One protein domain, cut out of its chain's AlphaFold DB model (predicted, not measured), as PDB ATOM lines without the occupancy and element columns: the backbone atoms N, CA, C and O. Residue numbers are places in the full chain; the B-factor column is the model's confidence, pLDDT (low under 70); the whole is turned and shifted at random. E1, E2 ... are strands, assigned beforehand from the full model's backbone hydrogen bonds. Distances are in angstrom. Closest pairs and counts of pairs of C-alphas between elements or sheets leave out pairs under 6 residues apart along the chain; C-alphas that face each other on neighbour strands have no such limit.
ATOM      1  N   LYS A  21      20.928  -2.526   6.921       53.62
ATOM      2  CA  LYS A  21      19.835  -1.652   6.482       53.62
ATOM      3  C   LYS A  21      18.981  -1.336   7.706       53.62
ATOM      4  O   LYS A  21      18.344  -2.230   8.263       53.62
ATOM      5  N   LEU A  22      19.007  -0.069   8.110       48.62
ATOM      6  CA  LEU A  22      18.146   0.491   9.142       48.62
ATOM      7  C   LEU A  22      16.702   0.393   8.647       48.62
ATOM      8  O   LEU A  22      16.322   1.080   7.699       48.62
ATOM      9  N   THR A  23      15.904  -0.481   9.252       56.28
ATOM     10  CA  THR A  23      14.449  -0.322   9.186       56.28
ATOM     11  C   THR A  23      14.067   0.594  10.342       56.28
ATOM     12  O   THR A  23      14.617   0.441  11.430       56.28
ATOM     13  N   GLY A  24      13.194   1.574  10.092       52.19
ATOM     14  CA  GLY A  24      12.897   2.720  10.969       52.19
ATOM     15  C   GLY A  24      12.454   2.419  12.410       52.19
ATOM     16  O   GLY A  24      12.273   3.357  13.174       52.19
ATOM     17  N   ASP A  25      12.362   1.150  12.801       59.59
ATOM     18  CA  ASP A  25      11.853   0.674  14.089       59.59
ATOM     19  C   ASP A  25      12.967   0.126  15.011       59.59
ATOM     20  O   ASP A  25      12.714  -0.664  15.916       59.59
ATOM     21  N   GLY A  26      14.233   0.491  14.770       62.62
ATOM     22  CA  GLY A  26      15.370   0.005  15.572       62.62
ATOM     23  C   GLY A  26      15.767  -1.447  15.276       62.62
ATOM     24  O   GLY A  26      16.510  -2.055  16.044       62.62
ATOM     25  N   VAL A  27      15.292  -1.996  14.153       67.00
ATOM     26  CA  VAL A  27      15.638  -3.334  13.666       67.00
ATOM     27  C   VAL A  27      16.707  -3.229  12.577       67.00
ATOM     28  O   VAL A  27      16.535  -2.558  11.555       67.00
ATOM     29  N   PHE A  28      17.821  -3.922  12.787       70.62
ATOM     30  CA  PHE A  28      18.985  -3.948  11.913       70.62
ATOM     31  C   PHE A  28      19.023  -5.263  11.137       70.62
ATOM     32  O   PHE A  28      19.130  -6.334  11.728       70.62
ATOM     33  N   ALA A  29      18.983  -5.216   9.807       70.50
ATOM     34  CA  ALA A  29      19.228  -6.415   9.008       70.50
ATOM     35  C   ALA A  29      20.730  -6.748   9.001       70.50
ATOM     36  O   ALA A  29      21.519  -6.016   8.412       70.50
ATOM     37  N   LEU A  30      21.128  -7.839   9.644       69.88
ATOM     38  CA  LEU A  30      22.462  -8.423   9.545       69.88
ATOM     39  C   LEU A  30      22.587  -9.177   8.219       69.88
ATOM     40  O   LEU A  30      21.748 -10.021   7.888       69.88
ATOM     41  N   ALA A  31      23.656  -8.893   7.474       61.62
ATOM     42  CA  ALA A  31      24.030  -9.704   6.325       61.62
ATOM     43  C   ALA A  31      24.282 -11.147   6.803       61.62
ATOM     44  O   ALA A  31      25.141 -11.385   7.651       61.62
ATOM     45  N   SER A  32      23.473 -12.086   6.311       65.19
ATOM     46  CA  SER A  32      23.677 -13.523   6.508       65.19
ATOM     47  C   SER A  32      24.500 -14.074   5.339       65.19
ATOM     48  O   SER A  32      24.644 -13.395   4.322       65.19
ATOM     49  N   ALA A  33      25.018 -15.298   5.468       63.22
ATOM     50  CA  ALA A  33      25.670 -16.008   4.360       63.22
ATOM     51  C   ALA A  33      24.738 -16.139   3.138       63.22
ATOM     52  O   ALA A  33      25.199 -16.111   2.002       63.22
ATOM     53  N   ASP A  34      23.428 -16.190   3.395       66.12
ATOM     54  CA  ASP A  34      22.376 -16.169   2.389       66.12
ATOM     55  C   ASP A  34      21.895 -14.723   2.156       66.12
ATOM     56  O   ASP A  34      21.237 -14.138   3.028       66.12
ATOM     57  N   PRO A  35      22.195 -14.110   0.995       64.81
ATOM     58  CA  PRO A  35      21.821 -12.722   0.712       64.81
ATOM     59  C   PRO A  35      20.301 -12.517   0.599       64.81
ATOM     60  O   PRO A  35      19.809 -11.399   0.779       64.81
ATOM     61  N   GLU A  36      19.545 -13.584   0.334       67.44
ATOM     62  CA  GLU A  36      18.081 -13.557   0.233       67.44
ATOM     63  C   GLU A  36      17.388 -13.581   1.607       67.44
ATOM     64  O   GLU A  36      16.281 -13.052   1.760       67.44
ATOM     65  N   HIS A  37      18.074 -14.085   2.640       71.75
ATOM     66  CA  HIS A  37      17.527 -14.324   3.981       71.75
ATOM     67  C   HIS A  37      18.401 -13.665   5.063       71.75
ATOM     68  O   HIS A  37      19.044 -14.345   5.865       71.75
ATOM     69  N   PRO A  38      18.473 -12.319   5.109       69.12
ATOM     70  CA  PRO A  38      19.250 -11.635   6.132       69.12
ATOM     71  C   PRO A  38      18.617 -11.840   7.510       69.12
ATOM     72  O   PRO A  38      17.401 -11.715   7.684       69.12
ATOM     73  N   ARG A  39      19.459 -12.100   8.510       75.81
ATOM     74  CA  ARG A  39      19.025 -12.174   9.909       75.81
ATOM     75  C   ARG A  39      18.683 -10.774  10.403       75.81
ATOM     76  O   ARG A  39      19.283  -9.795   9.978       75.81
ATOM     77  N   LEU A  40      17.739 -10.660  11.327       78.25
ATOM     78  CA  LEU A  40      17.391  -9.379  11.944       78.25
ATOM     79  C   LEU A  40      18.019  -9.277  13.332       78.25
ATOM     80  O   LEU A  40      18.045 -10.257  14.068       78.25
ATOM     81  N   ARG A  41      18.509  -8.096  13.698       78.06
ATOM     82  CA  ARG A  41      18.877  -7.717  15.062       78.06
ATOM     83  C   ARG A  41      17.878  -6.690  15.549       78.06
ATOM     84  O   ARG A  41      17.657  -5.691  14.877       78.06
ATOM     85  N   TYR A  42      17.292  -6.930  16.702       75.62
ATOM     86  CA  TYR A  42      16.290  -6.050  17.284       75.62
ATOM     87  C   TYR A  42      16.946  -4.912  18.075       75.62
ATOM     88  O   TYR A  42      18.160  -4.928  18.319       75.62
ATOM     89  N   SER A  43      16.140  -3.927  18.475       71.62
ATOM     90  CA  SER A  43      16.561  -2.768  19.279       71.62
ATOM     91  C   SER A  43      17.252  -3.178  20.576       71.62
ATOM     92  O   SER A  43      18.186  -2.515  21.021       71.62
ATOM     93  N   ASP A  44      16.858  -4.329  21.115       70.81
ATOM     94  CA  ASP A  44      17.385  -4.913  22.350       70.81
ATOM     95  C   ASP A  44      18.777  -5.546  22.156       70.81
ATOM     96  O   ASP A  44      19.329  -6.173  23.057       70.81
ATOM     97  N   GLY A  45      19.347  -5.439  20.950       72.75
ATOM     98  CA  GLY A  45      20.636  -6.020  20.578       72.75
ATOM     99  C   GLY A  45      20.579  -7.516  20.264       72.75
ATOM    100  O   GLY A  45      21.536  -8.052  19.706       72.75
ATOM    101  N   GLN A  46      19.459  -8.179  20.556       74.19
ATOM    102  CA  GLN A  46      19.266  -9.599  20.290       74.19
ATOM    103  C   GLN A  46      19.099  -9.887  18.794       74.19
ATOM    104  O   GLN A  46      18.485  -9.117  18.055       74.19
ATOM    105  N   ILE A  47      19.636 -11.022  18.351       80.38
ATOM    106  CA  ILE A  47      19.604 -11.461  16.954       80.38
ATOM    107  C   ILE A  47      18.529 -12.533  16.802       80.38
ATOM    108  O   ILE A  47      18.462 -13.461  17.603       80.38
ATOM    109  N   SER A  48      17.710 -12.411  15.758       77.44
ATOM    110  CA  SER A  48      16.732 -13.421  15.368       77.44
ATOM    111  C   SER A  48      17.410 -14.780  15.224       77.44
ATOM    112  O   SER A  48      18.406 -14.926  14.505       77.44
ATOM    113  N   MET A  49      16.832 -15.787  15.877       77.56
ATOM    114  CA  MET A  49      17.329 -17.161  15.817       77.56
ATOM    115  C   MET A  49      17.347 -17.703  14.380       77.56
ATOM    116  O   MET A  49      18.241 -18.466  14.010       77.56
ATOM    117  N   ASN A  50      16.385 -17.273  13.560       72.06
ATOM    118  CA  ASN A  50      16.236 -17.707  12.179       72.06
ATOM    119  C   ASN A  50      16.610 -16.591  11.189       72.06
ATOM    120  O   ASN A  50      16.475 -15.402  11.494       72.06
ATOM    121  N   ALA A  51      17.081 -17.005  10.014       69.12
ATOM    122  CA  ALA A  51      17.320 -16.193   8.820       69.12
ATOM    123  C   ALA A  51      16.078 -16.136   7.904       69.12
ATOM    124  O   ALA A  51      15.886 -15.178   7.160       69.12
ATOM    125  N   SER A  52      15.204 -17.140   8.010       68.25
ATOM    126  CA  SER A  52      13.929 -17.236   7.302       68.25
ATOM    127  C   SER A  52      12.747 -17.216   8.261       68.25
ATOM    128  O   SER A  52      12.842 -17.541   9.444       68.25
ATOM    129  N   CYS A  53      11.597 -16.850   7.724       68.06
ATOM    130  CA  CYS A  53      10.333 -16.883   8.427       68.06
ATOM    131  C   CYS A  53       9.847 -18.321   8.680       68.06
ATOM    132  O   CYS A  53       9.858 -19.162   7.782       68.06
ATOM    133  N   MET A  54       9.378 -18.598   9.899       65.94
ATOM    134  CA  MET A  54       8.870 -19.926  10.278       65.94
ATOM    135  C   MET A  54       7.526 -20.281   9.628       65.94
ATOM    136  O   MET A  54       7.268 -21.453   9.382       65.94
ATOM    137  N   ILE A  55       6.670 -19.290   9.354       67.50
ATOM    138  CA  ILE A  55       5.322 -19.521   8.799       67.50
ATOM    139  C   ILE A  55       5.393 -19.823   7.298       67.50
ATOM    140  O   ILE A  55       4.680 -20.685   6.791       67.50
ATOM    141  N   LYS A  56       6.261 -19.107   6.578       70.19
ATOM    142  CA  LYS A  56       6.542 -19.330   5.158       70.19
ATOM    143  C   LYS A  56       8.028 -19.618   5.014       70.19
ATOM    144  O   LYS A  56       8.824 -18.696   4.848       70.19
ATOM    145  N   LEU A  57       8.376 -20.899   5.120       65.81
ATOM    146  CA  LEU A  57       9.733 -21.390   4.885       65.81
ATOM    147  C   LEU A  57      10.259 -20.820   3.558       65.81
ATOM    148  O   LEU A  57       9.602 -20.946   2.527       65.81
ATOM    149  N   GLY A  58      11.416 -20.157   3.601       63.44
ATOM    150  CA  GLY A  58      12.040 -19.526   2.434       63.44
ATOM    151  C   GLY A  58      11.663 -18.061   2.193       63.44
ATOM    152  O   GLY A  58      12.250 -17.438   1.311       63.44
ATOM    153  N   ASN A  59      10.757 -17.466   2.976       71.19
ATOM    154  CA  ASN A  59      10.518 -16.023   2.920       71.19
ATOM    155  C   ASN A  59      11.426 -15.252   3.882       71.19
ATOM    156  O   ASN A  59      11.691 -15.669   5.014       71.19
ATOM    157  N   LYS A  60      11.843 -14.068   3.429       71.12
ATOM    158  CA  LYS A  60      12.604 -13.101   4.219       71.12
ATOM    159  C   LYS A  60      11.799 -12.605   5.422       71.12
ATOM    160  O   LYS A  60      10.598 -12.363   5.328       71.12
ATOM    161  N   LEU A  61      12.498 -12.415   6.539       74.56
ATOM    162  CA  LEU A  61      11.940 -11.843   7.761       74.56
ATOM    163  C   LEU A  61      11.522 -10.388   7.530       74.56
ATOM    164  O   LEU A  61      12.289  -9.591   6.978       74.56
ATOM    165  N   ASN A  62      10.316 -10.043   7.968       74.81
ATOM    166  CA  ASN A  62       9.781  -8.697   7.883       74.81
ATOM    167  C   ASN A  62      10.245  -7.877   9.101       74.81
ATOM    168  O   ASN A  62       9.845  -8.171  10.226       74.81
ATOM    169  N   PRO A  63      11.059  -6.826   8.907       73.31
ATOM    170  CA  PRO A  63      11.573  -6.023  10.013       73.31
ATOM    171  C   PRO A  63      10.526  -5.107  10.661       73.31
ATOM    172  O   PRO A  63      10.808  -4.547  11.712       73.31
ATOM    173  N   LYS A  64       9.340  -4.954  10.054       75.38
ATOM    174  CA  LYS A  64       8.232  -4.156  10.610       75.38
ATOM    175  C   LYS A  64       7.384  -4.912  11.631       75.38
ATOM    176  O   LYS A  64       6.541  -4.314  12.289       75.38
ATOM    177  N   ILE A  65       7.531  -6.234  11.698       72.62
ATOM    178  CA  ILE A  65       6.716  -7.071  12.575       72.62
ATOM    179  C   ILE A  65       7.491  -7.298  13.871       72.62
ATOM    180  O   ILE A  65       8.670  -7.665  13.812       72.62
ATOM    181  N   PRO A  66       6.859  -7.087  15.040       72.38
ATOM    182  CA  PRO A  66       7.515  -7.332  16.313       72.38
ATOM    183  C   PRO A  66       7.935  -8.807  16.428       72.38
ATOM    184  O   PRO A  66       7.195  -9.695  15.992       72.38
ATOM    185  N   PRO A  67       9.114  -9.097  17.003       74.56
ATOM    186  CA  PRO A  67       9.541 -10.472  17.224       74.56
ATOM    187  C   PRO A  67       8.633 -11.178  18.227       74.56
ATOM    188  O   PRO A  67       8.191 -10.587  19.212       74.56
ATOM    189  N   PHE A  68       8.440 -12.480  18.026       78.38
ATOM    190  CA  PHE A  68       7.946 -13.349  19.090       78.38
ATOM    191  C   PHE A  68       9.133 -13.914  19.857       78.38
ATOM    192  O   PHE A  68      10.143 -14.274  19.258       78.38
ATOM    193  N   TYR A  69       9.011 -14.040  21.171       79.06
ATOM    194  CA  TYR A  69      10.078 -14.583  21.998       79.06
ATOM    195  C   TYR A  69       9.797 -16.047  22.332       79.06
ATOM    196  O   TYR A  69       8.804 -16.362  22.984       79.06
ATOM    197  N   LEU A  70      10.694 -16.940  21.917       76.62
ATOM    198  CA  LEU A  70      10.711 -18.337  22.350       76.62
ATOM    199  C   LEU A  70      11.852 -18.514  23.345       76.62
ATOM    200  O   LEU A  70      13.014 -18.328  22.993       76.62
ATOM    201  N   ASN A  71      11.530 -18.854  24.595       83.31
ATOM    202  CA  ASN A  71      12.517 -19.033  25.669       83.31
ATOM    203  C   ASN A  71      13.467 -17.825  25.826       83.31
ATOM    204  O   ASN A  71      14.669 -17.985  26.012       83.31
ATOM    205  N   GLY A  72      12.935 -16.605  25.680       79.88
ATOM    206  CA  GLY A  72      13.712 -15.361  25.750       79.88
ATOM    207  C   GLY A  72      14.502 -15.011  24.483       79.88
ATOM    208  O   GLY A  72      15.069 -13.927  24.419       79.88
ATOM    209  N   THR A  73      14.496 -15.872  23.462       77.62
ATOM    210  CA  THR A  73      15.172 -15.626  22.182       77.62
ATOM    211  C   THR A  73      14.181 -15.072  21.159       77.62
ATOM    212  O   THR A  73      13.114 -15.668  20.978       77.62
ATOM    213  N   PRO A  74      14.493 -13.968  20.459       78.19
ATOM    214  CA  PRO A  74      13.595 -13.429  19.455       78.19
ATOM    215  C   PRO A  74      13.581 -14.301  18.197       78.19
ATOM    216  O   PRO A  74      14.610 -14.725  17.662       78.19
ATOM    217  N   VAL A  75      12.378 -14.513  17.690       76.62
ATOM    218  CA  VAL A  75      12.076 -15.170  16.428       76.62
ATOM    219  C   VAL A  75      11.345 -14.151  15.573       76.62
ATOM    220  O   VAL A  75      10.299 -13.636  15.971       76.62
ATOM    221  N   GLY A  76      11.912 -13.812  14.419       69.94
ATOM    222  CA  GLY A  76      11.241 -12.902  13.498       69.94
ATOM    223  C   GLY A  76      10.183 -13.593  12.642       69.94
ATOM    224  O   GLY A  76      10.197 -14.810  12.447       69.94
ATOM    225  N   PHE A  77       9.276 -12.779  12.108       68.56
ATOM    226  CA  PHE A  77       8.109 -13.224  11.350       68.56
ATOM    227  C   PHE A  77       8.057 -12.612   9.950       68.56
ATOM    228  O   PHE A  77       8.729 -11.621   9.663       68.56
ATOM    229  N   CYS A  78       7.265 -13.254   9.090       66.62
ATOM    230  CA  CYS A  78       6.628 -12.644   7.930       66.62
ATOM    231  C   CYS A  78       5.308 -12.012   8.381       66.62
ATOM    232  O   CYS A  78       4.885 -11.084   7.670       66.62
TER     233      CYS A  78
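What this domain is: This is residues 21 to 78 of the 78 residues of an uncharacterized protein of Planctomycetes bacterium (UniProt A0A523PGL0). What is the shape? There is little regular structure: a small antiparallel sheet, E1 - E2 - E3, and a separate hairpin, E4 and E5, with a long looping stretch, residues 42 to 67, between them. What is it made of? The 58 printed residues, 16 in named elements, hold five strands, E1 to E5 in order, and no named helix: all strand. It is compact, radius of gyration of the C-alphas 10.1 A, spanning 25 by 24 by 18 A.

How they stand to each other: How do the first strands pair? E1, residues 21 to 23, and E2, residues 27 to 30, form an antiparallel hairpin; N 23 and O 27 are 3.2 A apart, within hydrogen-bond range. E2 and E3, residues 39 to 41, form another, with N 28 and O 41 at 2.7 A; E1 E2 E3 is a meander, each strand the antiparallel neighbour of the one before. And the last? E4, residues 68 to 70, and E5, residues 73 to 75, form an antiparallel hairpin, with N 75 and O 68 at 2.7 A; E3 and E4 are apart.

Where its parts are: Where are the ends? E1 begins at C-alpha 21, (19.835, -1.652, 6.482); E5 ends at C-alpha 75, (12.076, -15.170, 16.428). Which strand is longest? E2, 9.5 A.

The domain as a whole: How large is it? The farthest C-alphas, Pro 35 and Asn 71, are 27.4 A apart; the printed part has no cut. Where is confidence low? In this model 25 residues are under 70, among them 21 to 27.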